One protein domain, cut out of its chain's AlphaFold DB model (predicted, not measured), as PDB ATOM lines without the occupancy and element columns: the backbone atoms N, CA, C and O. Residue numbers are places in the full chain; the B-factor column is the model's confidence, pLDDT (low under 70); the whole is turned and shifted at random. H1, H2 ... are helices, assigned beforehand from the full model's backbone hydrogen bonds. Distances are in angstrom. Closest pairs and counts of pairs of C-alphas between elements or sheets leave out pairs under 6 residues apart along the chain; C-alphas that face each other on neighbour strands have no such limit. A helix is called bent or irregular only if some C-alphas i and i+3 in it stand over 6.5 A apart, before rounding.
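Overview. This is residues 2 to 218 of the 238 residues of an uncharacterized protein of Burkholderia sp. YR290 (UniProt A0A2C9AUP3). The core is a long helical hairpin, H4 and H5 side by side; from it one very long straight helix arm, H1a, sticks out alone with its residues 2 to 41 and makes most of the length. The second arm of that bent helix, H1b, packs on H5 at a slant, and H2 folds back from it across H4 and H5, while short H6 makes a corner with the far end of H5. The printed part has 217 residues with seven named helices, H1 to H7 in order, and no named strand, and its class is all helix. The whole is extended, with a radius of gyration of the C-alphas of 28.9 A and spans of 122 by 33 by 27 A; the body without the free arm spans 66 by 32 by 28 A.

Along the chain. Find C-alpha 2 at (92.018, 34.852, 13.229), where H1, residues 2 to 72, begins. By its hydrogen bonds it was assigned as one helix, but it is bent: C-alphas 51 and 54 are 6.8 A apart. Its arm H1a, residues 2 to 51, runs 74.7 A to (107.984, -38.087, 13.382), and H1b, residues 54 to 72, runs 27.1 A. Next come H2, residues 77 to 91, 20.9 A, and H3, residues 102 to 105, 5.3 A. At (90.174, -33.806, 17.136) C-alpha 111 opens H4, residues 111 to 142, 45.6 A, with a kink of 30 degrees near residue 127. H5, residues 148 to 188, runs 57.7 A and has a kink of 27 degrees near residue 182. H4 and H5 are neither bent nor irregular, but only just: C-alphas 125 and 128 are 6.4 A apart, as are 185 and 188. H6, residues 193 to 202, is 14.5 A long, and H7, residues 206 to 217, 16.1 A, ends at (80.342, -46.891, 15.672).

Arrangement. Start at the hub, H5, which touches five other helices. H4 and H5 are a hairpin at a shallow tilt of 22 degrees, opposite ways, and their closest C-alphas, of Ala 120 and Cys 172, are 4.6 A apart. H1b touches H5 with residues 56 to 63 alone, at a steep tilt of 50 degrees, closest at the C-alphas of Val 56 and Ala 176, 5.1 A. H1a touches H5 with residues 42 to 49 alone, closest at the C-alphas of Arg 46 and Val 187, 5.9 A. The two arms stand at a steep tilt of 46 degrees. H1b and H2 are a hairpin too, closest at the C-alphas of Gln 70 and Asn 80, 6.2 A. H2 touches H5 at a steep tilt of 65 degrees, closest at the C-alphas of Arg 82 and Val 162, 6.2 A. With residues 85 to 89 alone H2 touches H4, about perpendicular at 77 degrees, closest at the C-alphas of Leu 89 and Leu 131, 6.5 A. H3 touches H1a, closest at the C-alphas of Ala 48 and Val 102, 5.8 A. H6 touches H5 at a steep tilt of 60 degrees, closest at the C-alphas of Phe 186 and Asn 193, 5.7 A. H7 and H5 only just touch, with 3 pairs of C-alphas within 8 A; the closest, of Leu 178 and Ser 211, are 6.5 A apart. Among the pairs that stay apart are H1a and H4. In H1b, H2, H6 and H7 every O i to N i+4 pair is within hydrogen-bond range, against 44 of 46 in H1a, 26 of 28 in H4 and 36 of 37 in H5; H3 is too short for such a pair.

Size, cuts and confidence. The two C-alphas farthest apart, of Ala 2 and Pro 146, are 122.8 A from each other. The printed part has no cut, and no link is long. The mean pLDDT of the printed part is 89.0; look at residues 2 to 7 for the values under 70.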
ATOM      1  N   ALA A   2      91.932  35.979  14.178       54.44
ATOM      2  CA  ALA A   2      92.018  34.852  13.229       54.44
ATOM      3  C   ALA A   2      93.335  34.028  13.250       54.44
ATOM      4  O   ALA A   2      93.333  32.857  12.887       54.44
ATOM      5  N   ALA A   3      94.465  34.599  13.688       56.22
ATOM      6  CA  ALA A   3      95.758  33.894  13.686       56.22
ATOM      7  C   ALA A   3      95.882  32.807  14.776       56.22
ATOM      8  O   ALA A   3      96.556  31.803  14.560       56.22
ATOM      9  N   ASN A   4      95.205  32.968  15.921       58.38
ATOM     10  CA  ASN A   4      95.238  31.976  17.005       58.38
ATOM     11  C   ASN A   4      94.370  30.746  16.700       58.38
ATOM     12  O   ASN A   4      94.711  29.641  17.109       58.38
ATOM     13  N   GLU A   5      93.284  30.917  15.942       59.47
ATOM     14  CA  GLU A   5      92.417  29.808  15.521       59.47
ATOM     15  C   GLU A   5      93.127  28.890  14.518       59.47
ATOM     16  O   GLU A   5      93.015  27.668  14.592       59.47
ATOM     17  N   HIS A   6      93.949  29.470  13.638       60.88
ATOM     18  CA  HIS A   6      94.706  28.724  12.634       60.88
ATOM     19  C   HIS A   6      95.821  27.854  13.246       60.88
ATOM     20  O   HIS A   6      96.114  26.775  12.731       60.88
ATOM     21  N   ILE A   7      96.426  28.292  14.357       67.75
ATOM     22  CA  ILE A   7      97.453  27.532  15.092       67.75
ATOM     23  C   ILE A   7      96.813  26.390  15.897       67.75
ATOM     24  O   ILE A   7      97.331  25.275  15.892       67.75
ATOM     25  N   GLY A   8      95.656  26.630  16.529       71.19
ATOM     26  CA  GLY A   8      94.917  25.593  17.262       71.19
ATOM     27  C   GLY A   8      94.384  24.473  16.359       71.19
ATOM     28  O   GLY A   8      94.421  23.299  16.733       71.19
ATOM     29  N   PHE A   9      93.956  24.811  15.140       75.19
ATOM     30  CA  PHE A   9      93.532  23.819  14.149       75.19
ATOM     31  C   PHE A   9      94.694  22.931  13.673       75.19
ATOM     32  O   PHE A   9      94.538  21.721  13.570       75.19
ATOM     33  N   ILE A  10      95.880  23.500  13.436       75.94
ATOM     34  CA  ILE A  10      97.060  22.722  13.020       75.94
ATOM     35  C   ILE A  10      97.537  21.790  14.144       75.94
ATOM     36  O   ILE A  10      97.854  20.634  13.875       75.94
ATOM     37  N   ALA A  11      97.545  22.260  15.396       76.94
ATOM     38  CA  ALA A  11      97.936  21.446  16.551       76.94
ATOM     39  C   ALA A  11      96.991  20.253  16.765       76.94
ATOM     40  O   ALA A  11      97.441  19.119  16.890       76.94
ATOM     41  N   THR A  12      95.677  20.487  16.703       77.25
ATOM     42  CA  THR A  12      94.685  19.403  16.820       77.25
ATOM     43  C   THR A  12      94.797  18.380  15.688       77.25
ATOM     44  O   THR A  12      94.629  17.187  15.926       77.25
ATOM     45  N   LEU A  13      95.129  18.808  14.467       82.88
ATOM     46  CA  LEU A  13      95.357  17.906  13.333       82.88
ATOM     47  C   LEU A  13      96.622  17.049  13.521       82.88
ATOM     48  O   LEU A  13      96.614  15.865  13.182       82.88
ATOM     49  N   HIS A  14      97.682  17.625  14.095       83.12
ATOM     50  CA  HIS A  14      98.916  16.907  14.418       83.12
ATOM     51  C   HIS A  14      98.690  15.836  15.497       83.12
ATOM     52  O   HIS A  14      99.066  14.684  15.291       83.12
ATOM     53  N   ASP A  15      97.968  16.167  16.571       84.38
ATOM     54  CA  ASP A  15      97.634  15.212  17.638       84.38
ATOM     55  C   ASP A  15      96.784  14.036  17.117       84.38
ATOM     56  O   ASP A  15      96.988  12.881  17.500       84.38
ATOM     57  N   TRP A  16      95.849  14.303  16.196       90.31
ATOM     58  CA  TRP A  16      95.069  13.254  15.527       90.31
ATOM     59  C   TRP A  16      95.932  12.354  14.638       90.31
ATOM     60  O   TRP A  16      95.687  11.146  14.574       90.31
ATOM     61  N   GLN A  17      96.937  12.916  13.964       91.56
ATOM     62  CA  GLN A  17      97.886  12.148  13.161       91.56
ATOM     63  C   GLN A  17      98.759  11.244  14.041       91.56
ATOM     64  O   GLN A  17      98.937  10.072  13.702       91.56
ATOM     65  N   ASP A  18      99.248  11.742  15.175       89.25
ATOM     66  CA  ASP A  18     100.060  10.963  16.113       89.25
ATOM     67  C   ASP A  18      99.243   9.850  16.779       89.25
ATOM     68  O   ASP A  18      99.697   8.703  16.859       89.25
ATOM     69  N   LEU A  19      97.996  10.138  17.168       90.56
ATOM     70  CA  LEU A  19      97.066   9.133  17.681       90.56
ATOM     71  C   LEU A  19      96.780   8.045  16.636       90.56
ATOM     72  O   LEU A  19      96.846   6.852  16.944       90.56
ATOM     73  N   ALA A  20      96.502   8.434  15.387       89.06
ATOM     74  CA  ALA A  20      96.294   7.489  14.293       89.06
ATOM     75  C   ALA A  20      97.555   6.651  14.021       89.06
ATOM     76  O   ALA A  20      97.462   5.435  13.837       89.06
ATOM     77  N   GLY A  21      98.736   7.274  14.061       89.56
ATOM     78  CA  GLY A  21     100.028   6.607  13.928       89.56
ATOM     79  C   GLY A  21     100.267   5.569  15.025       89.56
ATOM     80  O   GLY A  21     100.651   4.438  14.723       89.56
ATOM     81  N   ALA A  22      99.966   5.905  16.282       90.81
ATOM     82  CA  ALA A  22     100.082   4.989  17.415       90.81
ATOM     83  C   ALA A  22      99.118   3.795  17.300       90.81
ATOM     84  O   ALA A  22      99.519   2.655  17.542       90.81
ATOM     85  N   ILE A  23      97.872   4.027  16.869       92.00
ATOM     86  CA  ILE A  23      96.878   2.962  16.652       92.00
ATOM     87  C   ILE A  23      97.329   2.016  15.533       92.00
ATOM     88  O   ILE A  23      97.338   0.798  15.720       92.00
ATOM     89  N   ILE A  24      97.733   2.557  14.379       92.50
ATOM     90  CA  ILE A  24      98.191   1.751  13.237       92.50
ATOM     91  C   ILE A  24      99.467   0.984  13.603       92.50
ATOM     92  O   ILE A  24      99.562  -0.213  13.324       92.50
ATOM     93  N   GLY A  25     100.425   1.637  14.266       92.19
ATOM     94  CA  GLY A  25     101.655   1.006  14.745       92.19
ATOM     95  C   GLY A  25     101.380  -0.139  15.723       92.19
ATOM     96  O   GLY A  25     101.930  -1.231  15.563       92.19
ATOM     97  N   GLY A  26     100.467   0.068  16.677       92.94
ATOM     98  CA  GLY A  26     100.020  -0.965  17.613       92.94
ATOM     99  C   GLY A  26      99.363  -2.157  16.911       92.94
ATOM    100  O   GLY A  26      99.735  -3.304  17.168       92.94
ATOM    101  N   LEU A  27      98.445  -1.907  15.971       94.44
ATOM    102  CA  LEU A  27      97.788  -2.958  15.182       94.44
ATOM    103  C   LEU A  27      98.790  -3.766  14.352       94.44
ATOM    104  O   LEU A  27      98.736  -4.997  14.353       94.44
ATOM    105  N   MET A  28      99.734  -3.100  13.687       93.81
ATOM    106  CA  MET A  28     100.786  -3.770  12.919       93.81
ATOM    107  C   MET A  28     101.692  -4.619  13.816       93.81
ATOM    108  O   MET A  28     102.054  -5.731  13.430       93.81
ATOM    109  N   GLY A  29     102.001  -4.149  15.029       93.69
ATOM    110  CA  GLY A  29     102.733  -4.924  16.033       93.69
ATOM    111  C   GLY A  29     102.004  -6.212  16.432       93.69
ATOM    112  O   GLY A  29     102.599  -7.291  16.407       93.69
ATOM    113  N   VAL A  30     100.701  -6.126  16.718       93.88
ATOM    114  CA  VAL A  30      99.863  -7.294  17.050       93.88
ATOM    115  C   VAL A  30      99.780  -8.269  15.875       93.88
ATOM    116  O   VAL A  30      99.989  -9.469  16.055       93.88
ATOM    117  N   ILE A  31      99.532  -7.774  14.659       93.38
ATOM    118  CA  ILE A  31      99.475  -8.608  13.449       93.38
ATOM    119  C   ILE A  31     100.818  -9.314  13.218       93.38
ATOM    120  O   ILE A  31     100.841 -10.519  12.962       93.38
ATOM    121  N   GLY A  32     101.936  -8.597  13.357       92.19
ATOM    122  CA  GLY A  32     103.278  -9.168  13.253       92.19
ATOM    123  C   GLY A  32     103.512 -10.295  14.261       92.19
ATOM    124  O   GLY A  32     103.950 -11.382  13.875       92.19
ATOM    125  N   ALA A  33     103.147 -10.079  15.528       92.75
ATOM    126  CA  ALA A  33     103.256 -11.090  16.579       92.75
ATOM    127  C   ALA A  33     102.405 -12.336  16.277       92.75
ATOM    128  O   ALA A  33     102.900 -13.459  16.390       92.75
ATOM    129  N   LEU A  34     101.161 -12.157  15.816       91.69
ATOM    130  CA  LEU A  34     100.278 -13.262  15.427       91.69
ATOM    131  C   LEU A  34     100.846 -14.071  14.254       91.69
ATOM    132  O   LEU A  34     100.779 -15.300  14.266       91.69
ATOM    133  N   ILE A  35     101.443 -13.410  13.256       88.56
ATOM    134  CA  ILE A  35     102.078 -14.084  12.114       88.56
ATOM    135  C   ILE A  35     103.265 -14.937  12.576       88.56
ATOM    136  O   ILE A  35     103.410 -16.083  12.133       88.56
ATOM    137  N   VAL A  36     104.120 -14.395  13.448       91.50
ATOM    138  CA  VAL A  36     105.286 -15.117  13.981       91.50
ATOM    139  C   VAL A  36     104.842 -16.302  14.836       91.50
ATOM    140  O   VAL A  36     105.317 -17.416  14.603       91.50
ATOM    141  N   ALA A  37     103.884 -16.097  15.744       89.38
ATOM    142  CA  ALA A  37     103.321 -17.159  16.575       89.38
ATOM    143  C   ALA A  37     102.713 -18.278  15.714       89.38
ATOM    144  O   ALA A  37     103.083 -19.441  15.855       89.38
ATOM    145  N   ALA A  38     101.876 -17.931  14.731       85.88
ATOM    146  CA  ALA A  38     101.266 -18.908  13.832       85.88
ATOM    147  C   ALA A  38     102.308 -19.705  13.028       85.88
ATOM    148  O   ALA A  38     102.146 -20.911  12.817       85.88
ATOM    149  N   ARG A  39     103.397 -19.063  12.581       87.06
ATOM    150  CA  ARG A  39     104.501 -19.749  11.890       87.06
ATOM    151  C   ARG A  39     105.265 -20.698  12.809       87.06
ATOM    152  O   ARG A  39     105.571 -21.808  12.371       87.06
ATOM    153  N   ALA A  40     105.550 -20.288  14.044       87.50
ATOM    154  CA  ALA A  40     106.228 -21.121  15.032       87.50
ATOM    155  C   ALA A  40     105.396 -22.369  15.363       87.50
ATOM    156  O   ALA A  40     105.862 -23.488  15.145       87.50
ATOM    157  N   THR A  41     104.120 -22.191  15.717       85.88
ATOM    158  CA  THR A  41     103.201 -23.300  16.010       85.88
ATOM    159  C   THR A  41     103.040 -24.239  14.814       85.88
ATOM    160  O   THR A  41     103.022 -25.460  14.959       85.88
ATOM    161  N   ARG A  42     102.967 -23.707  13.585       86.38
ATOM    162  CA  ARG A  42     102.885 -24.545  12.377       86.38
ATOM    163  C   ARG A  42     104.149 -25.375  12.157       86.38
ATOM    164  O   ARG A  42     104.054 -26.505  11.679       86.38
ATOM    165  N   ARG A  43     105.324 -24.821  12.468       88.19
ATOM    166  CA  ARG A  43     106.598 -25.538  12.369       88.19
ATOM    167  C   ARG A  43     106.645 -26.690  13.369       88.19
ATOM    168  O   ARG A  43     106.958 -27.800  12.955       88.19
ATOM    169  N   GLU A  44     106.289 -26.449  14.625       87.88
ATOM    170  CA  GLU A  44     106.246 -27.485  15.668       87.88
ATOM    171  C   GLU A  44     105.292 -28.620  15.295       87.88
ATOM    172  O   GLU A  44     105.691 -29.781  15.269       87.88
ATOM    173  N   ARG A  45     104.073 -28.282  14.858       88.75
ATOM    174  CA  ARG A  45     103.085 -29.260  14.374       88.75
ATOM    175  C   ARG A  45     103.610 -30.110  13.221       88.75
ATOM    176  O   ARG A  45     103.361 -31.309  13.176       88.75
ATOM    177  N   ARG A  46     104.344 -29.507  12.281       90.44
ATOM    178  CA  ARG A  46     104.968 -30.238  11.167       90.44
ATOM    179  C   ARG A  46     106.078 -31.167  11.632       90.44
ATOM    180  O   ARG A  46     106.168 -32.265  11.099       90.44
ATOM    181  N   ILE A  47     106.884 -30.748  12.605       89.75
ATOM    182  CA  ILE A  47     107.920 -31.599  13.197       89.75
ATOM    183  C   ILE A  47     107.257 -32.801  13.881       89.75
ATOM    184  O   ILE A  47     107.572 -33.934  13.529       89.75
ATOM    185  N   ALA A  48     106.262 -32.566  14.739       89.12
ATOM    186  CA  ALA A  48     105.501 -33.621  15.411       89.12
ATOM    187  C   ALA A  48     104.803 -34.579  14.426       89.12
ATOM    188  O   ALA A  48     104.852 -35.796  14.573       89.12
ATOM    189  N   ALA A  49     104.186 -34.056  13.366       90.69
ATOM    190  CA  ALA A  49     103.579 -34.901  12.343       90.69
ATOM    191  C   ALA A  49     104.634 -35.701  11.568       90.69
ATOM    192  O   ALA A  49     104.402 -36.861  11.242       90.69
ATOM    193  N   SER A  50     105.795 -35.107  11.279       90.44
ATOM    194  CA  SER A  50     106.863 -35.767  10.523       90.44
ATOM    195  C   SER A  50     107.524 -36.924  11.269       90.44
ATOM    196  O   SER A  50     108.041 -37.823  10.617       90.44
ATOM    197  N   THR A  51     107.479 -36.946  12.604       90.44
ATOM    198  CA  THR A  51     107.984 -38.087  13.382       90.44
ATOM    199  C   THR A  51     107.020 -39.267  13.357       90.44
ATOM    200  O   THR A  51     107.458 -40.408  13.392       90.44
ATOM    201  N   VAL A  52     105.712 -39.004  13.279       91.00
ATOM    202  CA  VAL A  52     104.666 -40.037  13.324       91.00
ATOM    203  C   VAL A  52     104.305 -40.559  11.926       91.00
ATOM    204  O   VAL A  52     103.945 -41.724  11.757       91.00
ATOM    205  N   LEU A  53     104.433 -39.714  10.898       91.44
ATOM    206  CA  LEU A  53     104.065 -40.038   9.519       91.44
ATOM    207  C   LEU A  53     104.719 -41.326   8.974       91.44
ATOM    208  O   LEU A  53     103.991 -42.118   8.371       91.44
ATOM    209  N   PRO A  54     106.031 -41.582   9.165       90.44
ATOM    210  CA  PRO A  54     106.671 -42.782   8.629       90.44
ATOM    211  C   PRO A  54     106.067 -44.074   9.182       90.44
ATOM    212  O   PRO A  54     105.939 -45.050   8.451       90.44
ATOM    213  N   GLU A  55     105.645 -44.079  10.445       90.38
ATOM    214  CA  GLU A  55     105.083 -45.267  11.093       90.38
ATOM    215  C   GLU A  55     103.671 -45.556  10.602       90.38
ATOM    216  O   GLU A  55     103.342 -46.683  10.236       90.38
ATOM    217  N   VAL A  56     102.861 -44.506  10.489       91.69
ATOM    218  CA  VAL A  56     101.526 -44.585   9.902       91.69
ATOM    219  C   VAL A  56     101.597 -45.068   8.443       91.69
ATOM    220  O   VAL A  56     100.802 -45.907   8.016       91.69
ATOM    221  N   MET A  57     102.572 -44.575   7.672       91.50
ATOM    222  CA  MET A  57     102.825 -45.048   6.308       91.50
ATOM    223  C   MET A  57     103.323 -46.495   6.274       91.50
ATOM    224  O   MET A  57     102.918 -47.236   5.382       91.50
ATOM    225  N   SER A  58     104.157 -46.907   7.231       91.38
ATOM    226  CA  SER A  58     104.651 -48.282   7.352       91.38
ATOM    227  C   SER A  58     103.511 -49.273   7.597       91.38
ATOM    228  O   SER A  58     103.415 -50.278   6.891       91.38
ATOM    229  N   LEU A  59     102.581 -48.956   8.509       92.12
ATOM    230  CA  LEU A  59     101.390 -49.780   8.749       92.12
ATOM    231  C   LEU A  59     100.544 -49.945   7.491       92.12
ATOM    232  O   LEU A  59     100.184 -51.061   7.116       92.12
ATOM    233  N   ARG A  60     100.275 -48.835   6.799       91.56
ATOM    234  CA  ARG A  60      99.533 -48.862   5.538       91.56
ATOM    235  C   ARG A  60     100.262 -49.679   4.473       91.56
ATOM    236  O   ARG A  60      99.639 -50.494   3.808       91.56
ATOM    237  N   ALA A  61     101.569 -49.489   4.318       91.06
ATOM    238  CA  ALA A  61     102.363 -50.223   3.339       91.06
ATOM    239  C   ALA A  61     102.386 -51.730   3.636       91.06
ATOM    240  O   ALA A  61     102.303 -52.536   2.710       91.06
ATOM    241  N   CYS A  62     102.460 -52.114   4.913       92.62
ATOM    242  CA  CYS A  62     102.337 -53.501   5.347       92.62
ATOM    243  C   CYS A  62     100.967 -54.071   4.960       92.62
ATOM    244  O   CYS A  62     100.894 -55.138   4.348       92.62
ATOM    245  N   ASN A  63      99.891 -53.322   5.215       93.50
ATOM    246  CA  ASN A  63      98.555 -53.733   4.810       93.50
ATOM    247  C   ASN A  63      98.415 -53.865   3.291       93.50
ATOM    248  O   ASN A  63      97.930 -54.880   2.816       93.50
ATOM    249  N   ASP A  64      98.911 -52.899   2.517       92.62
ATOM    250  CA  ASP A  64      98.865 -52.946   1.054       92.62
ATOM    251  C   ASP A  64      99.591 -54.187   0.505       92.62
ATOM    252  O   ASP A  64      99.161 -54.776  -0.491       92.62
ATOM    253  N   GLN A  65     100.688 -54.616   1.139       92.19
ATOM    254  CA  GLN A  65     101.380 -55.860   0.785       92.19
ATOM    255  C   GLN A  65     100.539 -57.100   1.109       92.19
ATOM    256  O   GLN A  65     100.460 -58.015   0.287       92.19
ATOM    257  N   ILE A  66      99.891 -57.123   2.274       92.56
ATOM    258  CA  ILE A  66      99.003 -58.212   2.695       92.56
ATOM    259  C   ILE A  66      97.779 -58.298   1.781       92.56
ATOM    260  O   ILE A  66      97.497 -59.366   1.244       92.56
ATOM    261  N   SER A  67      97.102 -57.181   1.515       91.19
ATOM    262  CA  SER A  67      95.945 -57.129   0.621       91.19
ATOM    263  C   SER A  67      96.303 -57.553  -0.801       91.19
ATOM    264  O   SER A  67      95.529 -58.250  -1.453       91.19
ATOM    265  N   LYS A  68      97.497 -57.202  -1.299       90.94
ATOM    266  CA  LYS A  68      97.991 -57.721  -2.587       90.94
ATOM    267  C   LYS A  68      98.169 -59.236  -2.562       90.94
ATOM    268  O   LYS A  68      97.776 -59.887  -3.525       90.94
ATOM    269  N   ALA A  69      98.728 -59.791  -1.486       89.31
ATOM    270  CA  ALA A  69      98.888 -61.235  -1.334       89.31
ATOM    271  C   ALA A  69      97.534 -61.963  -1.254       89.31
ATOM    272  O   ALA A  69      97.378 -63.005  -1.882       89.31
ATOM    273  N   GLN A  70      96.547 -61.382  -0.565       90.19
ATOM    274  CA  GLN A  70      95.180 -61.910  -0.509       90.19
ATOM    275  C   GLN A  70      94.489 -61.908  -1.880       90.19
ATOM    276  O   GLN A  70      93.782 -62.846  -2.225       90.19
ATOM    277  N   LYS A  71      94.700 -60.866  -2.695       88.06
ATOM    278  CA  LYS A  71      94.097 -60.775  -4.038       88.06
ATOM    279  C   LYS A  71      94.610 -61.843  -5.006       88.06
ATOM    280  O   LYS A  71      93.926 -62.152  -5.978       88.06
ATOM    281  N   VAL A  72      95.809 -62.375  -4.771       88.62
ATOM    282  CA  VAL A  72      96.412 -63.430  -5.602       88.62
ATOM    283  C   VAL A  72      96.292 -64.824  -4.987       88.62
ATOM    284  O   VAL A  72      96.622 -65.802  -5.655       88.62
ATOM    285  N   SER A  73      95.838 -64.945  -3.735       83.50
ATOM    286  CA  SER A  73      95.609 -66.244  -3.111       83.50
ATOM    287  C   SER A  73      94.265 -66.821  -3.542       83.50
ATOM    288  O   SER A  73      93.215 -66.209  -3.390       83.50
ATOM    289  N   TYR A  74      94.289 -68.063  -4.020       87.19
ATOM    290  CA  TYR A  74      93.090 -68.857  -4.310       87.19
ATOM    291  C   TYR A  74      92.556 -69.570  -3.054       87.19
ATOM    292  O   TYR A  74      92.032 -70.676  -3.138       87.19
ATOM    293  N   LEU A  75      92.774 -68.981  -1.875       88.31
ATOM    294  CA  LEU A  75      92.327 -69.546  -0.606       88.31
ATOM    295  C   LEU A  75      90.889 -69.111  -0.318       88.31
ATOM    296  O   LEU A  75      90.448 -68.042  -0.744       88.31
ATOM    297  N   ASP A  76      90.184 -69.933   0.449       89.69
ATOM    298  CA  ASP A  76      88.894 -69.583   1.027       89.69
ATOM    299  C   ASP A  76      89.038 -68.452   2.063       89.69
ATOM    300  O   ASP A  76      90.139 -68.072   2.471       89.69
ATOM    301  N   ASN A  77      87.915 -67.900   2.528       86.31
ATOM    302  CA  ASN A  77      87.927 -66.792   3.492       86.31
ATOM    303  C   ASN A  77      88.698 -67.138   4.778       86.31
ATOM    304  O   ASN A  77      89.449 -66.307   5.296       86.31
ATOM    305  N   ARG A  78      88.571 -68.380   5.262       87.75
ATOM    306  CA  ARG A  78      89.291 -68.867   6.447       87.75
ATOM    307  C   ARG A  78      90.795 -68.959   6.183       87.75
ATOM    308  O   ARG A  78      91.594 -68.484   6.995       87.75
ATOM    309  N   GLY A  79      91.197 -69.514   5.040       89.50
ATOM    310  CA  GLY A  79      92.588 -69.575   4.604       89.50
ATOM    311  C   GLY A  79      93.208 -68.192   4.409       89.50
ATOM    312  O   GLY A  79      94.338 -67.969   4.846       89.50
ATOM    313  N   ASN A  80      92.460 -67.236   3.853       90.19
ATOM    314  CA  ASN A  80      92.893 -65.846   3.704       90.19
ATOM    315  C   ASN A  80      93.110 -65.160   5.060       90.19
ATOM    316  O   ASN A  80      94.138 -64.514   5.251       90.19
ATOM    317  N   ALA A  81      92.209 -65.336   6.029       89.44
ATOM    318  CA  ALA A  81      92.379 -64.767   7.370       89.44
ATOM    319  C   ALA A  81      93.616 -65.342   8.088       89.44
ATOM    320  O   ALA A  81      94.408 -64.618   8.701       89.44
ATOM    321  N   ARG A  82      93.852 -66.653   7.943       93.88
ATOM    322  CA  ARG A  82      95.073 -67.308   8.436       93.88
ATOM    323  C   ARG A  82      96.321 -66.806   7.707       93.88
ATOM    324  O   ARG A  82      97.366 -66.650   8.339       93.88
ATOM    325  N   LEU A  83      96.249 -66.565   6.396       93.06
ATOM    326  CA  LEU A  83      97.354 -66.018   5.604       93.06
ATOM    327  C   LEU A  83      97.766 -64.634   6.118       93.06
ATOM    328  O   LEU A  83      98.955 -64.421   6.349       93.06
ATOM    329  N   VAL A  84      96.798 -63.750   6.379       93.69
ATOM    330  CA  VAL A  84      97.031 -62.424   6.980       93.69
ATOM    331  C   VAL A  84      97.815 -62.556   8.280       93.69
ATOM    332  O   VAL A  84      98.907 -62.004   8.391       93.69
ATOM    333  N   CYS A  85      97.328 -63.359   9.230       93.94
ATOM    334  CA  CYS A  85      97.993 -63.533  10.526       93.94
ATOM    335  C   CYS A  85      99.414 -64.107  10.380       93.94
ATOM    336  O   CYS A  85     100.337 -63.678  11.067       93.94
ATOM    337  N   ASN A  86      99.632 -65.031   9.438       93.81
ATOM    338  CA  ASN A  86     100.966 -65.563   9.148       93.81
ATOM    339  C   ASN A  86     101.916 -64.506   8.566       93.81
ATOM    340  O   ASN A  86     103.103 -64.508   8.893       93.81
ATOM    341  N   MET A  87     101.424 -63.638   7.679       93.94
ATOM    342  CA  MET A  87     102.214 -62.541   7.121       93.94
ATOM    343  C   MET A  87     102.538 -61.505   8.194       93.94
ATOM    344  O   MET A  87     103.686 -61.079   8.294       93.94
ATOM    345  N   LEU A  88     101.571 -61.175   9.045       93.25
ATOM    346  CA  LEU A  88     101.739 -60.259  10.170       93.25
ATOM    347  C   LEU A  88     102.752 -60.767  11.193       93.25
ATOM    348  O   LEU A  88     103.628 -60.017  11.609       93.25
ATOM    349  N   LEU A  89     102.719 -62.061  11.510       92.81
ATOM    350  CA  LEU A  89     103.687 -62.691  12.406       92.81
ATOM    351  C   LEU A  89     105.129 -62.627  11.873       92.81
ATOM    352  O   LEU A  89     106.071 -62.662  12.662       92.81
ATOM    353  N   ARG A  90     105.309 -62.536  10.547       90.81
ATOM    354  CA  ARG A  90     106.619 -62.329   9.902       90.81
ATOM    355  C   ARG A  90     106.999 -60.856   9.816       90.81
ATOM    356  O   ARG A  90     108.166 -60.532   9.987       90.81
ATOM    357  N   ALA A  91     106.035 -59.998   9.491       88.38
ATOM    358  CA  ALA A  91     106.271 -58.579   9.273       88.38
ATOM    359  C   ALA A  91     106.525 -57.826  10.583       88.38
ATOM    360  O   ALA A  91     107.358 -56.927  10.577       88.38
ATOM    361  N   ARG A  92     105.808 -58.189  11.664       83.56
ATOM    362  CA  ARG A  92     105.815 -57.548  12.996       83.56
ATOM    363  C   ARG A  92     106.112 -56.045  12.918       83.56
ATOM    364  O   ARG A  92     107.193 -55.616  13.326       83.56
ATOM    365  N   PRO A  93     105.201 -55.247  12.334       79.38
ATOM    366  CA  PRO A  93     105.440 -53.824  12.154       79.38
ATOM    367  C   PRO A  93     105.663 -53.167  13.516       79.38
ATOM    368  O   PRO A  93     104.767 -53.147  14.361       79.38
ATOM    369  N   THR A  94     106.870 -52.651  13.731       77.00
ATOM    370  CA  THR A  94     107.233 -51.951  14.959       77.00
ATOM    371  C   THR A  94     106.815 -50.494  14.867       77.00
ATOM    372  O   THR A  94     106.991 -49.832  13.842       77.00
ATOM    373  N   ILE A  95     106.252 -49.996  15.960       77.00
ATOM    374  CA  ILE A  95     105.817 -48.618  16.095       77.00
ATOM    375  C   ILE A  95     106.465 -48.052  17.358       77.00
ATOM    376  O   ILE A  95     106.364 -48.637  18.430       77.00
ATOM    377  N   THR A  96     107.153 -46.923  17.236       77.25
ATOM    378  CA  THR A  96     107.918 -46.289  18.320       77.25
ATOM    379  C   THR A  96     107.490 -44.841  18.568       77.25
ATOM    380  O   THR A  96     107.277 -44.439  19.709       77.25
ATOM    381  N   ALA A  97     107.297 -44.052  17.517       71.50
ATOM    382  CA  ALA A  97     106.895 -42.656  17.563       71.50
ATOM    383  C   ALA A  97     105.407 -42.470  17.891       71.50
ATOM    384  O   ALA A  97     105.073 -41.490  18.556       71.50
ATOM    385  N   LEU A  98     104.508 -43.385  17.512       75.94
ATOM    386  CA  LEU A  98     103.117 -43.338  17.989       75.94
ATOM    387  C   LEU A  98     103.012 -43.638  19.497       75.94
ATOM    388  O   LEU A  98     102.062 -43.207  20.131       75.94
ATOM    389  N   HIS A  99     103.991 -44.313  20.103       73.50
ATOM    390  CA  HIS A  99     104.033 -44.516  21.560       73.50
ATOM    391  C   HIS A  99     104.640 -43.313  22.305       73.50
ATOM    392  O   HIS A  99     104.758 -43.317  23.529       73.50
ATOM    393  N   SER A 100     105.052 -42.273  21.575       79.19
ATOM    394  CA  SER A 100     105.701 -41.089  22.130       79.19
ATOM    395  C   SER A 100     104.681 -40.025  22.556       79.19
ATOM    396  O   SER A 100     103.642 -39.862  21.905       79.19
ATOM    397  N   PRO A 101     104.999 -39.184  23.564       79.38
ATOM    398  CA  PRO A 101     104.186 -38.017  23.918       79.38
ATOM    399  C   PRO A 101     103.984 -37.021  22.763       79.38
ATOM    400  O   PRO A 101     103.146 -36.130  22.878       79.38
ATOM    401  N   VAL A 102     104.690 -37.169  21.637       81.25
ATOM    402  CA  VAL A 102     104.501 -36.351  20.428       81.25
ATOM    403  C   VAL A 102     103.052 -36.361  19.921       81.25
ATOM    404  O   VAL A 102     102.598 -35.340  19.405       81.25
ATOM    405  N   ILE A 103     102.281 -37.438  20.130       80.06
ATOM    406  CA  ILE A 103     100.848 -37.453  19.772       80.06
ATOM    407  C   ILE A 103     100.078 -36.330  20.484       80.06
ATOM    408  O   ILE A 103      99.189 -35.722  19.889       80.06
ATOM    409  N   THR A 104     100.441 -35.995  21.726       80.44
ATOM    410  CA  THR A 104      99.748 -34.941  22.485       80.44
ATOM    411  C   THR A 104      99.953 -33.556  21.867       80.44
ATOM    412  O   THR A 104      99.050 -32.731  21.916       80.44
ATOM    413  N   GLN A 105     101.071 -33.322  21.170       81.75
ATOM    414  CA  GLN A 105     101.319 -32.072  20.433       81.75
ATOM    415  C   GLN A 105     100.429 -31.931  19.185       81.75
ATOM    416  O   GLN A 105     100.269 -30.833  18.649       81.75
ATOM    417  N   LEU A 106      99.844 -33.035  18.708       83.44
ATOM    418  CA  LEU A 106      98.923 -33.057  17.570       83.44
ATOM    419  C   LEU A 106      97.453 -32.894  17.994       83.44
ATOM    420  O   LEU A 106      96.604 -32.685  17.127       83.44
ATOM    421  N   TYR A 107      97.158 -32.927  19.302       82.56
ATOM    422  CA  TYR A 107      95.812 -32.743  19.860       82.56
ATOM    423  C   TYR A 107      95.177 -31.409  19.436       82.56
ATOM    424  O   TYR A 107      94.037 -31.380  18.978       82.56
ATOM    425  N   ASP A 108      95.949 -30.319  19.475       80.81
ATOM    426  CA  ASP A 108      95.464 -28.960  19.182       80.81
ATOM    427  C   ASP A 108      95.240 -28.670  17.684       80.81
ATOM    428  O   ASP A 108      94.942 -27.532  17.298       80.81
ATOM    429  N   ILE A 109      95.459 -29.649  16.798       84.38
ATOM    430  CA  ILE A 109      95.317 -29.460  15.348       84.38
ATOM    431  C   ILE A 109      93.878 -29.704  14.914       84.38
ATOM    432  O   ILE A 109      93.256 -28.825  14.317       84.38
ATOM    433  N   ASP A 110      93.398 -30.917  15.165       88.06
ATOM    434  CA  ASP A 110      92.053 -31.375  14.854       88.06
ATOM    435  C   ASP A 110      91.762 -32.631  15.684       88.06
ATOM    436  O   ASP A 110      92.593 -33.543  15.763       88.06
ATOM    437  N   ALA A 111      90.568 -32.696  16.273       89.06
ATOM    438  CA  ALA A 111      90.174 -33.806  17.136       89.06
ATOM    439  C   ALA A 111      90.237 -35.161  16.411       89.06
ATOM    440  O   ALA A 111      90.595 -36.164  17.020       89.06
ATOM    441  N   ARG A 112      89.954 -35.205  15.101       91.62
ATOM    442  CA  ARG A 112      89.949 -36.454  14.324       91.62
ATOM    443  C   ARG A 112      91.359 -36.974  14.095       91.62
ATOM    444  O   ARG A 112      91.568 -38.178  14.193       91.62
ATOM    445  N   VAL A 113      92.322 -36.084  13.817       91.69
ATOM    446  CA  VAL A 113      93.745 -36.459  13.697       91.69
ATOM    447  C   VAL A 113      94.183 -37.165  14.971       91.69
ATOM    448  O   VAL A 113      94.697 -38.279  14.913       91.69
ATOM    449  N   TYR A 114      93.923 -36.531  16.115       91.44
ATOM    450  CA  TYR A 114      94.273 -37.083  17.413       91.44
ATOM    451  C   TYR A 114      93.566 -38.413  17.681       91.44
ATOM    452  O   TYR A 114      94.244 -39.389  17.983       91.44
ATOM    453  N   SER A 115      92.243 -38.492  17.506       92.69
ATOM    454  CA  SER A 115      91.492 -39.732  17.731       92.69
ATOM    455  C   SER A 115      92.017 -40.882  16.876       92.69
ATOM    456  O   SER A 115      92.206 -41.983  17.382       92.69
ATOM    457  N   HIS A 116      92.297 -40.652  15.590       95.06
ATOM    458  CA  HIS A 116      92.826 -41.706  14.728       95.06
ATOM    459  C   HIS A 116      94.248 -42.124  15.113       95.06
ATOM    460  O   HIS A 116      94.517 -43.318  15.170       95.06
ATOM    461  N   LEU A 117      95.141 -41.188  15.443       93.12
ATOM    462  CA  LEU A 117      96.487 -41.529  15.915       93.12
ATOM    463  C   LEU A 117      96.459 -42.281  17.249       93.12
ATOM    464  O   LEU A 117      97.151 -43.283  17.403       93.12
ATOM    465  N   PHE A 118      95.624 -41.828  18.182       91.94
ATOM    466  CA  PHE A 118      95.450 -42.450  19.488       91.94
ATOM    467  C   PHE A 118      94.890 -43.871  19.367       91.94
ATOM    468  O   PHE A 118      95.442 -44.797  19.953       91.94
ATOM    469  N   HIS A 119      93.839 -44.076  18.569       92.69
ATOM    470  CA  HIS A 119      93.284 -45.412  18.357       92.69
ATOM    471  C   HIS A 119      94.236 -46.329  17.585       92.69
ATOM    472  O   HIS A 119      94.315 -47.506  17.922       92.69
ATOM    473  N   ALA A 120      94.987 -45.822  16.599       92.50
ATOM    474  CA  ALA A 120      96.008 -46.615  15.911       92.50
ATOM    475  C   ALA A 120      97.079 -47.115  16.893       92.50
ATOM    476  O   ALA A 120      97.406 -48.299  16.881       92.50
ATOM    477  N   HIS A 121      97.560 -46.233  17.775       90.88
ATOM    478  CA  HIS A 121      98.480 -46.571  18.860       90.88
ATOM    479  C   HIS A 121      97.884 -47.607  19.826       90.88
ATOM    480  O   HIS A 121      98.475 -48.662  20.035       90.88
ATOM    481  N   TRP A 122      96.694 -47.343  20.370       91.19
ATOM    482  CA  TRP A 122      96.046 -48.215  21.354       91.19
ATOM    483  C   TRP A 122      95.707 -49.609  20.800       91.19
ATOM    484  O   TRP A 122      95.797 -50.611  21.508       91.19
ATOM    485  N   LEU A 123      95.322 -49.696  19.523       92.38
ATOM    486  CA  LEU A 123      95.083 -50.977  18.853       92.38
ATOM    487  C   LEU A 123      96.389 -51.702  18.535       92.38
ATOM    488  O   LEU A 123      96.437 -52.924  18.635       92.38
ATOM    489  N   HIS A 124      97.451 -50.977  18.181       91.06
ATOM    490  CA  HIS A 124      98.764 -51.589  17.976       91.06
ATOM    491  C   HIS A 124      99.349 -52.153  19.277       91.06
ATOM    492  O   HIS A 124      99.925 -53.235  19.272       91.06
ATOM    493  N   GLU A 125      99.108 -51.508  20.417       90.12
ATOM    494  CA  GLU A 125      99.490 -52.060  21.721       90.12
ATOM    495  C   GLU A 125      98.800 -53.407  22.010       90.12
ATOM    496  O   GLU A 125      99.410 -54.320  22.560       90.12
ATOM    497  N   GLN A 126      97.546 -53.573  21.575       90.88
ATOM    498  CA  GLN A 126      96.809 -54.842  21.682       90.88
ATOM    499  C   GLN A 126      97.200 -55.874  20.620       90.88
ATOM    500  O   GLN A 126      96.887 -57.059  20.759       90.88
ATOM    501  N   PHE A 127      97.865 -55.440  19.553       90.31
ATOM    502  CA  PHE A 127      98.193 -56.287  18.418       90.31
ATOM    503  C   PHE A 127      99.300 -57.294  18.737       90.31
ATOM    504  O   PHE A 127      99.166 -58.460  18.365       90.31
ATOM    505  N   GLU A 128     100.355 -56.893  19.453       88.50
ATOM    506  CA  GLU A 128     101.449 -57.818  19.791       88.50
ATOM    507  C   GLU A 128     100.971 -58.973  20.699       88.50
ATOM    508  O   GLU A 128     101.193 -60.130  20.333       88.50
ATOM    509  N   PRO A 129     100.211 -58.732  21.792       92.31
ATOM    510  CA  PRO A 129      99.619 -59.818  22.577       92.31
ATOM    511  C   PRO A 129      98.692 -60.725  21.756       92.31
ATOM    512  O   PRO A 129      98.707 -61.945  21.924       92.31
ATOM    513  N   ALA A 130      97.896 -60.159  20.840       92.56
ATOM    514  CA  ALA A 130      97.026 -60.948  19.967       92.56
ATOM    515  C   ALA A 130      97.833 -61.856  19.021       92.56
ATOM    516  O   ALA A 130      97.498 -63.029  18.849       92.56
ATOM    517  N   LEU A 131      98.940 -61.353  18.460       93.31
ATOM    518  CA  LEU A 131      99.850 -62.150  17.637       93.31
ATOM    519  C   LEU A 131     100.521 -63.280  18.420       93.31
ATOM    520  O   LEU A 131     100.700 -64.371  17.872       93.31
ATOM    521  N   GLU A 132     100.894 -63.046  19.677       94.06
ATOM    522  CA  GLU A 132     101.463 -64.079  20.545       94.06
ATOM    523  C   GLU A 132     100.450 -65.191  20.836       94.06
ATOM    524  O   GLU A 132     100.780 -66.372  20.696       94.06
ATOM    525  N   LEU A 133      99.204 -64.836  21.164       95.12
ATOM    526  CA  LEU A 133      98.120 -65.801  21.368       95.12
ATOM    527  C   LEU A 133      97.813 -66.586  20.091       95.12
ATOM    528  O   LEU A 133      97.695 -67.812  20.132       95.12
ATOM    529  N   TYR A 134      97.781 -65.916  18.938       95.12
ATOM    530  CA  TYR A 134      97.680 -66.579  17.641       95.12
ATOM    531  C   TYR A 134      98.842 -67.554  17.404       95.12
ATOM    532  O   TYR A 134      98.626 -68.683  16.957       95.12
ATOM    533  N   GLN A 135     100.080 -67.154  17.711       95.31
ATOM    534  CA  GLN A 135     101.254 -68.009  17.557       95.31
ATOM    535  C   GLN A 135     101.152 -69.259  18.436       95.31
ATOM    536  O   GLN A 135     101.451 -70.361  17.969       95.31
ATOM    537  N   GLN A 136     100.704 -69.102  19.683       95.31
ATOM    538  CA  GLN A 136     100.471 -70.207  20.608       95.31
ATOM    539  C   GLN A 136      99.366 -71.134  20.091       95.31
ATOM    540  O   GLN A 136      99.618 -72.325  19.926       95.31
ATOM    541  N   ALA A 137      98.199 -70.592  19.727       94.31
ATOM    542  CA  ALA A 137      97.079 -71.367  19.192       94.31
ATOM    543  C   ALA A 137      97.462 -72.127  17.912       94.31
ATOM    544  O   ALA A 137      97.114 -73.293  17.741       94.31
ATOM    545  N   ARG A 138      98.257 -71.503  17.034       95.00
ATOM    546  CA  ARG A 138      98.787 -72.135  15.821       95.00
ATOM    547  C   ARG A 138      99.745 -73.281  16.134       95.00
ATOM    548  O   ARG A 138      99.743 -74.279  15.415       95.00
ATOM    549  N   ASN A 139     100.593 -73.130  17.147       94.06
ATOM    550  CA  ASN A 139     101.503 -74.191  17.570       94.06
ATOM    551  C   ASN A 139     100.729 -75.353  18.202       94.06
ATOM    552  O   ASN A 139     101.017 -76.503  17.883       94.06
ATOM    553  N   SER A 140      99.720 -75.053  19.024       92.00
ATOM    554  CA  SER A 140      98.830 -76.049  19.623       92.00
ATOM    555  C   SER A 140      98.064 -76.842  18.567       92.00
ATOM    556  O   SER A 140      98.116 -78.061  18.616       92.00
ATOM    557  N   ALA A 141      97.468 -76.183  17.568       91.44
ATOM    558  CA  ALA A 141      96.713 -76.854  16.502       91.44
ATOM    559  C   ALA A 141      97.584 -77.736  15.584       91.44
ATOM    560  O   ALA A 141      97.085 -78.595  14.864       91.44
ATOM    561  N   ARG A 142      98.904 -77.514  15.575       91.75
ATOM    562  CA  ARG A 142      99.873 -78.339  14.836       91.75
ATOM    563  C   ARG A 142     100.443 -79.482  15.665       91.75
ATOM    564  O   ARG A 142     101.125 -80.340  15.102       91.75
ATOM    565  N   ALA A 143     100.249 -79.458  16.980       90.94
ATOM    566  CA  ALA A 143     100.748 -80.500  17.852       90.94
ATOM    567  C   ALA A 143      99.933 -81.791  17.646       90.94
ATOM    568  O   ALA A 143      98.763 -81.738  17.270       90.94
ATOM    569  N   PRO A 144     100.527 -82.971  17.886       91.06
ATOM    570  CA  PRO A 144      99.766 -84.211  17.904       91.06
ATOM    571  C   PRO A 144      98.689 -84.151  18.996       91.06
ATOM    572  O   PRO A 144      99.013 -83.919  20.162       91.06
ATOM    573  N   HIS A 145      97.430 -84.388  18.626       90.81
ATOM    574  CA  HIS A 145      96.315 -84.454  19.569       90.81
ATOM    575  C   HIS A 145      95.956 -85.914  19.882       90.81
ATOM    576  O   HIS A 145      95.915 -86.738  18.964       90.81
ATOM    577  N   PRO A 146      95.687 -86.255  21.154       87.69
ATOM    578  CA  PRO A 146      95.339 -87.615  21.556       87.69
ATOM    579  C   PRO A 146      93.927 -88.019  21.109       87.69
ATOM    580  O   PRO A 146      93.670 -89.207  20.924       87.69
ATOM    581  N   THR A 147      93.021 -87.053  20.909       93.62
ATOM    582  CA  THR A 147      91.641 -87.300  20.475       93.62
ATOM    583  C   THR A 147      91.225 -86.373  19.317       93.62
ATOM    584  O   THR A 147      91.729 -85.250  19.213       93.62
ATOM    585  N   PRO A 148      90.295 -86.805  18.438       91.00
ATOM    586  CA  PRO A 148      89.736 -85.947  17.385       91.00
ATOM    587  C   PRO A 148      88.987 -84.715  17.923       91.00
ATOM    588  O   PRO A 148      89.012 -83.651  17.300       91.00
ATOM    589  N   ASP A 149      88.352 -84.842  19.090       92.81
ATOM    590  CA  ASP A 149      87.618 -83.747  19.733       92.81
ATOM    591  C   ASP A 149      88.571 -82.634  20.186       92.81
ATOM    592  O   ASP A 149      88.311 -81.453  19.952       92.81
ATOM    593  N   GLU A 150      89.730 -82.996  20.748       89.88
ATOM    594  CA  GLU A 150      90.772 -82.032  21.118       89.88
ATOM    595  C   GLU A 150      91.387 -81.335  19.901       89.88
ATOM    596  O   GLU A 150      91.637 -80.128  19.951       89.88
ATOM    597  N   ALA A 151      91.575 -82.055  18.789       89.62
ATOM    598  CA  ALA A 151      92.034 -81.451  17.537       89.62
ATOM    599  C   ALA A 151      91.029 -80.409  17.016       89.62
ATOM    600  O   ALA A 151      91.404 -79.300  16.632       89.62
ATOM    601  N   THR A 152      89.734 -80.730  17.073       92.31
ATOM    602  CA  THR A 152      88.653 -79.826  16.651       92.31
ATOM    603  C   THR A 152      88.563 -78.593  17.557       92.31
ATOM    604  O   THR A 152      88.421 -77.465  17.073       92.31
ATOM    605  N   ALA A 153      88.700 -78.775  18.873       92.06
ATOM    606  CA  ALA A 153      88.734 -77.675  19.833       92.06
ATOM    607  C   ALA A 153      89.945 -76.750  19.608       92.06
ATOM    608  O   ALA A 153      89.814 -75.522  19.676       92.06
ATOM    609  N   SER A 154      91.112 -77.316  19.281       91.88
ATOM    610  CA  SER A 154      92.316 -76.539  18.976       91.88
ATOM    611  C   SER A 154      92.177 -75.735  17.679       91.88
ATOM    612  O   SER A 154      92.488 -74.545  17.661       91.88
ATOM    613  N   GLU A 155      91.610 -76.330  16.626       92.88
ATOM    614  CA  GLU A 155      91.299 -75.632  15.371       92.88
ATOM    615  C   GLU A 155      90.280 -74.497  15.564       92.88
ATOM    616  O   GLU A 155      90.434 -73.419  14.990       92.88
ATOM    617  N   THR A 156      89.274 -74.700  16.420       93.56
ATOM    618  CA  THR A 156      88.286 -73.660  16.755       93.56
ATOM    619  C   THR A 156      88.935 -72.505  17.521       93.56
ATOM    620  O   THR A 156      88.669 -71.335  17.245       93.56
ATOM    621  N   THR A 157      89.832 -72.824  18.458       94.81
ATOM    622  CA  THR A 157      90.609 -71.821  19.201       94.81
ATOM    623  C   THR A 157      91.503 -71.018  18.256       94.81
ATOM    624  O   THR A 157      91.556 -69.794  18.345       94.81
ATOM    625  N   LEU A 158      92.153 -71.685  17.297       95.50
ATOM    626  CA  LEU A 158      92.949 -71.025  16.267       95.50
ATOM    627  C   LEU A 158      92.113 -70.040  15.443       95.50
ATOM    628  O   LEU A 158      92.556 -68.916  15.220       95.50
ATOM    629  N   ASP A 159      90.912 -70.422  15.007       94.25
ATOM    630  CA  ASP A 159      90.041 -69.520  14.244       94.25
ATOM    631  C   ASP A 159      89.591 -68.304  15.052       94.25
ATOM    632  O   ASP A 159      89.542 -67.195  14.516       94.25
ATOM    633  N   LEU A 160      89.306 -68.489  16.342       95.06
ATOM    634  CA  LEU A 160      88.960 -67.387  17.231       95.06
ATOM    635  C   LEU A 160      90.118 -66.386  17.354       95.06
ATOM    636  O   LEU A 160      89.901 -65.179  17.238       95.06
ATOM    637  N   GLU A 161      91.345 -66.867  17.558       96.06
ATOM    638  CA  GLU A 161      92.519 -65.992  17.674       96.06
ATOM    639  C   GLU A 161      92.885 -65.326  16.339       96.06
ATOM    640  O   GLU A 161      93.275 -64.155  16.316       96.06
ATOM    641  N   VAL A 162      92.676 -66.007  15.207       95.75
ATOM    642  CA  VAL A 162      92.762 -65.399  13.867       95.75
ATOM    643  C   VAL A 162      91.752 -64.260  13.718       95.75
ATOM    644  O   VAL A 162      92.121 -63.169  13.278       95.75
ATOM    645  N   ALA A 163      90.494 -64.479  14.104       93.81
ATOM    646  CA  ALA A 163      89.444 -63.467  14.014       93.81
ATOM    647  C   ALA A 163      89.756 -62.241  14.886       93.81
ATOM    648  O   ALA A 163      89.627 -61.111  14.424       93.81
ATOM    649  N   LYS A 164      90.233 -62.442  16.121       94.25
ATOM    650  CA  LYS A 164      90.664 -61.341  17.000       94.25
ATOM    651  C   LYS A 164      91.847 -60.570  16.415       94.25
ATOM    652  O   LYS A 164      91.817 -59.345  16.369       94.25
ATOM    653  N   THR A 165      92.871 -61.281  15.942       94.25
ATOM    654  CA  THR A 165      94.101 -60.665  15.418       94.25
ATOM    655  C   THR A 165      93.819 -59.831  14.171       94.25
ATOM    656  O   THR A 165      94.245 -58.680  14.087       94.25
ATOM    657  N   THR A 166      93.057 -60.383  13.222       93.56
ATOM    658  CA  THR A 166      92.619 -59.656  12.018       93.56
ATOM    659  C   THR A 166      91.737 -58.459  12.370       93.56
ATOM    660  O   THR A 166      91.984 -57.362  11.883       93.56
ATOM    661  N   TRP A 167      90.800 -58.611  13.311       92.88
ATOM    662  CA  TRP A 167      89.948 -57.515  13.785       92.88
ATOM    663  C   TRP A 167      90.742 -56.330  14.355       92.88
ATOM    664  O   TRP A 167      90.399 -55.176  14.067       92.88
ATOM    665  N   VAL A 168      91.781 -56.602  15.160       93.38
ATOM    666  CA  VAL A 168      92.657 -55.566  15.739       93.38
ATOM    667  C   VAL A 168      93.483 -54.907  14.638       93.38
ATOM    668  O   VAL A 168      93.548 -53.678  14.567       93.38
ATOM    669  N   TRP A 169      94.080 -55.720  13.762       93.94
ATOM    670  CA  TRP A 169      94.919 -55.251  12.665       93.94
ATOM    671  C   TRP A 169      94.161 -54.335  11.702       93.94
ATOM    672  O   TRP A 169      94.593 -53.206  11.469       93.94
ATOM    673  N   ASP A 170      93.005 -54.774  11.202       93.44
ATOM    674  CA  ASP A 170      92.233 -54.033  10.203       93.44
ATOM    675  C   ASP A 170      91.824 -52.653  10.738       93.44
ATOM    676  O   ASP A 170      91.898 -51.645  10.031       93.44
ATOM    677  N   ARG A 171      91.467 -52.567  12.027       93.50
ATOM    678  CA  ARG A 171      91.167 -51.285  12.682       93.50
ATOM    679  C   ARG A 171      92.403 -50.429  12.881       93.50
ATOM    680  O   ARG A 171      92.339 -49.227  12.628       93.50
ATOM    681  N   CYS A 172      93.514 -51.014  13.321       94.19
ATOM    682  CA  CYS A 172      94.769 -50.285  13.490       94.19
ATOM    683  C   CYS A 172      95.181 -49.617  12.169       94.19
ATOM    684  O   CYS A 172      95.450 -48.414  12.132       94.19
ATOM    685  N   VAL A 173      95.129 -50.370  11.067       93.81
ATOM    686  CA  VAL A 173      95.438 -49.877   9.723       93.81
ATOM    687  C   VAL A 173      94.439 -48.831   9.250       93.81
ATOM    688  O   VAL A 173      94.852 -47.841   8.643       93.81
ATOM    689  N   GLU A 174      93.143 -49.010   9.500       94.94
ATOM    690  CA  GLU A 174      92.141 -48.023   9.095       94.94
ATOM    691  C   GLU A 174      92.370 -46.691   9.814       94.94
ATOM    692  O   GLU A 174      92.436 -45.632   9.183       94.94
ATOM    693  N   HIS A 175      92.584 -46.733  11.131       95.44
ATOM    694  CA  HIS A 175      92.932 -45.549  11.908       95.44
ATOM    695  C   HIS A 175      94.244 -44.920  11.418       95.44
ATOM    696  O   HIS A 175      94.297 -43.702  11.251       95.44
ATOM    697  N   ALA A 176      95.266 -45.713  11.093       94.25
ATOM    698  CA  ALA A 176      96.501 -45.210  10.497       94.25
ATOM    699  C   ALA A 176      96.243 -44.539   9.129       94.25
ATOM    700  O   ALA A 176      96.681 -43.416   8.872       94.25
ATOM    701  N   THR A 177      95.465 -45.166   8.254       94.88
ATOM    702  CA  THR A 177      95.145 -44.640   6.919       94.88
ATOM    703  C   THR A 177      94.409 -43.304   7.005       94.88
ATOM    704  O   THR A 177      94.775 -42.344   6.317       94.88
ATOM    705  N   LEU A 178      93.426 -43.206   7.899       95.31
ATOM    706  CA  LEU A 178      92.679 -41.978   8.145       95.31
ATOM    707  C   LEU A 178      93.544 -40.908   8.823       95.31
ATOM    708  O   LEU A 178      93.467 -39.736   8.450       95.31
ATOM    709  N   ALA A 179      94.424 -41.289   9.751       94.38
ATOM    710  CA  ALA A 179      95.387 -40.371  10.350       94.38
ATOM    711  C   ALA A 179      96.319 -39.767   9.291       94.38
ATOM    712  O   ALA A 179      96.490 -38.550   9.259       94.38
ATOM    713  N   ASN A 180      96.859 -40.579   8.378       94.44
ATOM    714  CA  ASN A 180      97.684 -40.098   7.266       94.44
ATOM    715  C   ASN A 180      96.921 -39.085   6.398       94.44
ATOM    716  O   ASN A 180      97.423 -38.000   6.099       94.44
ATOM    717  N   TYR A 181      95.675 -39.413   6.045       93.94
ATOM    718  CA  TYR A 181      94.807 -38.530   5.270       93.94
ATOM    719  C   TYR A 181      94.602 -37.165   5.951       93.94
ATOM    720  O   TYR A 181      94.747 -36.118   5.310       93.94
ATOM    721  N   TYR A 182      94.313 -37.149   7.253       93.38
ATOM    722  CA  TYR A 182      94.111 -35.899   7.978       93.38
ATOM    723  C   TYR A 182      95.414 -35.141   8.267       93.38
ATOM    724  O   TYR A 182      95.405 -33.910   8.237       93.38
ATOM    725  N   LEU A 183      96.539 -35.832   8.477       92.75
ATOM    726  CA  LEU A 183      97.856 -35.202   8.609       92.75
ATOM    727  C   LEU A 183      98.260 -34.470   7.321       92.75
ATOM    728  O   LEU A 183      98.690 -33.314   7.388       92.75
ATOM    729  N   ASP A 184      98.057 -35.081   6.146       92.12
ATOM    730  CA  ASP A 184      98.257 -34.398   4.857       92.12
ATOM    731  C   ASP A 184      97.420 -33.117   4.790       92.12
ATOM    732  O   ASP A 184      97.921 -32.033   4.470       92.12
ATOM    733  N   ARG A 185      96.139 -33.224   5.155       90.12
ATOM    734  CA  ARG A 185      95.192 -32.121   5.023       90.12
ATOM    735  C   ARG A 185      95.463 -30.977   5.998       90.12
ATOM    736  O   ARG A 185      95.491 -29.835   5.557       90.12
ATOM    737  N   PHE A 186      95.657 -31.252   7.282       90.19
ATOM    738  CA  PHE A 186      95.713 -30.217   8.321       90.19
ATOM    739  C   PHE A 186      97.128 -29.768   8.702       90.19
ATOM    740  O   PHE A 186      97.275 -28.724   9.340       90.19
ATOM    741  N   VAL A 187      98.170 -30.518   8.326       89.12
ATOM    742  CA  VAL A 187      99.552 -30.218   8.741       89.12
ATOM    743  C   VAL A 187     100.459 -29.910   7.556       89.12
ATOM    744  O   VAL A 187     101.146 -28.875   7.527       89.12
ATOM    745  N   PHE A 188     100.473 -30.795   6.560       88.81
ATOM    746  CA  PHE A 188     101.431 -30.688   5.463       88.81
ATOM    747  C   PHE A 188     100.982 -29.700   4.390       88.81
ATOM    748  O   PHE A 188     101.800 -28.897   3.922       88.81
ATOM    749  N   ARG A 189      99.687 -29.642   4.065       87.75
ATOM    750  CA  ARG A 189      99.188 -28.698   3.059       87.75
ATOM    751  C   ARG A 189      99.340 -27.229   3.476       87.75
ATOM    752  O   ARG A 189      99.227 -26.894   4.656       87.75
ATOM    753  N   PRO A 190      99.589 -26.323   2.507       82.75
ATOM    754  CA  PRO A 190      99.805 -24.898   2.765       82.75
ATOM    755  C   PRO A 190      98.522 -24.138   3.136       82.75
ATOM    756  O   PRO A 190      98.606 -23.095   3.785       82.75
ATOM    757  N   TRP A 191      97.356 -24.672   2.774       83.19
ATOM    758  CA  TRP A 191      96.055 -24.027   2.928       83.19
ATOM    759  C   TRP A 191      95.615 -23.859   4.391       83.19
ATOM    760  O   TRP A 191      96.023 -24.646   5.245       83.19
ATOM    761  N   PRO A 192      94.758 -22.865   4.689       83.31
ATOM    762  CA  PRO A 192      94.185 -22.697   6.021       83.31
ATOM    763  C   PRO A 192      93.262 -23.859   6.419       83.31
ATOM    764  O   PRO A 192      92.410 -24.278   5.632       83.31
ATOM    765  N   ASN A 193      93.355 -24.312   7.673       85.69
ATOM    766  CA  ASN A 193      92.556 -25.432   8.192       85.69
ATOM    767  C   ASN A 193      91.043 -25.186   8.095       85.69
ATOM    768  O   ASN A 193      90.289 -26.117   7.814       85.69
ATOM    769  N   TRP A 194      90.592 -23.934   8.250       84.88
ATOM    770  CA  TRP A 194      89.172 -23.577   8.161       84.88
ATOM    771  C   TRP A 194      88.568 -23.905   6.787       84.88
ATOM    772  O   TRP A 194      87.427 -24.356   6.711       84.88
ATOM    773  N   LEU A 195      89.341 -23.763   5.703       88.69
ATOM    774  CA  LEU A 195      88.866 -24.078   4.356       88.69
ATOM    775  C   LEU A 195      88.628 -25.584   4.197       88.69
ATOM    776  O   LEU A 195      87.669 -26.018   3.559       88.69
ATOM    777  N   PHE A 196      89.488 -26.398   4.807       87.00
ATOM    778  CA  PHE A 196      89.328 -27.845   4.808       87.00
ATOM    779  C   PHE A 196      88.184 -28.307   5.698       87.00
ATOM    780  O   PHE A 196      87.422 -29.165   5.255       87.00
ATOM    781  N   GLY A 197      88.007 -27.689   6.867       85.69
ATOM    782  CA  GLY A 197      86.846 -27.923   7.724       85.69
ATOM    783  C   GLY A 197      85.528 -27.623   7.004       85.69
ATOM    784  O   GLY A 197      84.615 -28.447   7.024       85.69
ATOM    785  N   LEU A 198      85.448 -26.499   6.279       88.94
ATOM    786  CA  LEU A 198      84.278 -26.168   5.457       88.94
ATOM    787  C   LEU A 198      84.053 -27.203   4.350       88.94
ATOM    788  O   LEU A 198      82.945 -27.721   4.219       88.94
ATOM    789  N   ARG A 199      85.095 -27.561   3.586       91.50
ATOM    790  CA  ARG A 199      84.969 -28.583   2.533       91.50
ATOM    791  C   ARG A 199      84.469 -29.911   3.101       91.50
ATOM    792  O   ARG A 199      83.560 -30.492   2.532       91.50
ATOM    793  N   MET A 200      85.042 -30.388   4.202       88.50
ATOM    794  CA  MET A 200      84.637 -31.652   4.831       88.50
ATOM    795  C   MET A 200      83.190 -31.616   5.323       88.50
ATOM    796  O   MET A 200      82.513 -32.638   5.304       88.50
ATOM    797  N   ARG A 201      82.708 -30.445   5.752       88.75
ATOM    798  CA  ARG A 201      81.329 -30.264   6.206       88.75
ATOM    799  C   ARG A 201      80.322 -30.276   5.056       88.75
ATOM    800  O   ARG A 201      79.269 -30.884   5.204       88.75
ATOM    801  N   PHE A 202      80.625 -29.608   3.944       91.25
ATOM    802  CA  PHE A 202      79.681 -29.455   2.826       91.25
ATOM    803  C   PHE A 202      79.830 -30.519   1.732       91.25
ATOM    804  O   PHE A 202      78.851 -30.871   1.083       91.25
ATOM    805  N   PHE A 203      81.033 -31.056   1.541       91.25
ATOM    806  CA  PHE A 203      81.363 -32.023   0.493       91.25
ATOM    807  C   PHE A 203      82.257 -33.145   1.053       91.25
ATOM    808  O   PHE A 203      83.442 -33.214   0.701       91.25
ATOM    809  N   PRO A 204      81.733 -34.007   1.952       89.31
ATOM    810  CA  PRO A 204      82.503 -35.099   2.541       89.31
ATOM    811  C   PRO A 204      82.847 -36.155   1.483       89.31
ATOM    812  O   PRO A 204      81.955 -36.660   0.790       89.31
ATOM    813  N   ASN A 205      84.133 -36.496   1.381       90.19
ATOM    814  CA  ASN A 205      84.601 -37.606   0.548       90.19
ATOM    815  C   ASN A 205      84.426 -38.952   1.277       90.19
ATOM    816  O   ASN A 205      83.925 -38.998   2.401       90.19
ATOM    817  N   ASP A 206      84.833 -40.045   0.633       90.62
ATOM    818  CA  ASP A 206      84.725 -41.389   1.208       90.62
ATOM    819  C   ASP A 206      85.491 -41.529   2.538       90.62
ATOM    820  O   ASP A 206      84.925 -41.964   3.537       90.62
ATOM    821  N   LEU A 207      86.729 -41.031   2.603       91.75
ATOM    822  CA  LEU A 207      87.551 -41.061   3.821       91.75
ATOM    823  C   LEU A 207      86.944 -40.236   4.968       91.75
ATOM    824  O   LEU A 207      86.997 -40.652   6.123       91.75
ATOM    825  N   ASP A 208      86.318 -39.094   4.666       91.31
ATOM    826  CA  ASP A 208      85.616 -38.263   5.650       91.31
ATOM    827  C   ASP A 208      84.416 -39.032   6.247       91.31
ATOM    828  O   ASP A 208      84.141 -38.927   7.445       91.31
ATOM    829  N   ARG A 209      83.711 -39.825   5.422       91.62
ATOM    830  CA  ARG A 209      82.574 -40.661   5.846       91.62
ATOM    831  C   ARG A 209      83.031 -41.881   6.637       91.62
ATOM    832  O   ARG A 209      82.477 -42.120   7.707       91.62
ATOM    833  N   ARG A 210      84.052 -42.599   6.156       92.88
ATOM    834  CA  ARG A 210      84.691 -43.731   6.852       92.88
ATOM    835  C   ARG A 210      85.190 -43.318   8.226       92.88
ATOM    836  O   ARG A 210      84.862 -43.965   9.210       92.88
ATOM    837  N   SER A 211      85.885 -42.183   8.309       93.44
ATOM    838  CA  SER A 211      86.339 -41.602   9.573       93.44
ATOM    839  C   SER A 211      85.196 -41.324  10.533       93.44
ATOM    840  O   SER A 211      85.239 -41.782  11.673       93.44
ATOM    841  N   LYS A 212      84.160 -40.611  10.078       93.62
ATOM    842  CA  LYS A 212      83.004 -40.308  10.921       93.62
ATOM    843  C   LYS A 212      82.329 -41.590  11.416       93.62
ATOM    844  O   LYS A 212      82.105 -41.726  12.610       93.62
ATOM    845  N   HIS A 213      82.072 -42.539  10.517       93.44
ATOM    846  CA  HIS A 213      81.444 -43.811  10.858       93.44
ATOM    847  C   HIS A 213      82.282 -44.616  11.855       93.44
ATOM    848  O   HIS A 213      81.750 -45.064  12.866       93.44
ATOM    849  N   LEU A 214      83.587 -44.755  11.610       93.50
ATOM    850  CA  LEU A 214      84.491 -45.509  12.474       93.50
ATOM    851  C   LEU A 214      84.568 -44.910  13.880       93.50
ATOM    852  O   LEU A 214      84.540 -45.653  14.854       93.50
ATOM    853  N   LEU A 215      84.627 -43.581  13.995       93.38
ATOM    854  CA  LEU A 215      84.650 -42.904  15.294       93.38
ATOM    855  C   LEU A 215      83.301 -42.978  16.027       93.38
ATOM    856  O   LEU A 215      83.286 -43.017  17.252       93.38
ATOM    857  N   GLU A 216      82.178 -43.001  15.305       93.44
ATOM    858  CA  GLU A 216      80.836 -43.080  15.903       93.44
ATOM    859  C   GLU A 216      80.447 -44.505  16.316       93.44
ATOM    860  O   GLU A 216      79.779 -44.694  17.330       93.44
ATOM    861  N   THR A 217      80.835 -45.509  15.530       90.94
ATOM    862  CA  THR A 217      80.342 -46.891  15.672       90.94
ATOM    863  C   THR A 217      81.408 -47.884  16.122       90.94
ATOM    864  O   THR A 217      81.074 -48.964  16.601       90.94
ATOM    865  N   GLY A 218      82.693 -47.567  15.941       88.25
ATOM    866  CA  GLY A 218      83.790 -48.520  16.128       88.25
ATOM    867  C   GLY A 218      83.839 -49.639  15.074       88.25
ATOM    868  O   GLY A 218      84.648 -50.569  15.201       88.25
TER     869      GLY A 218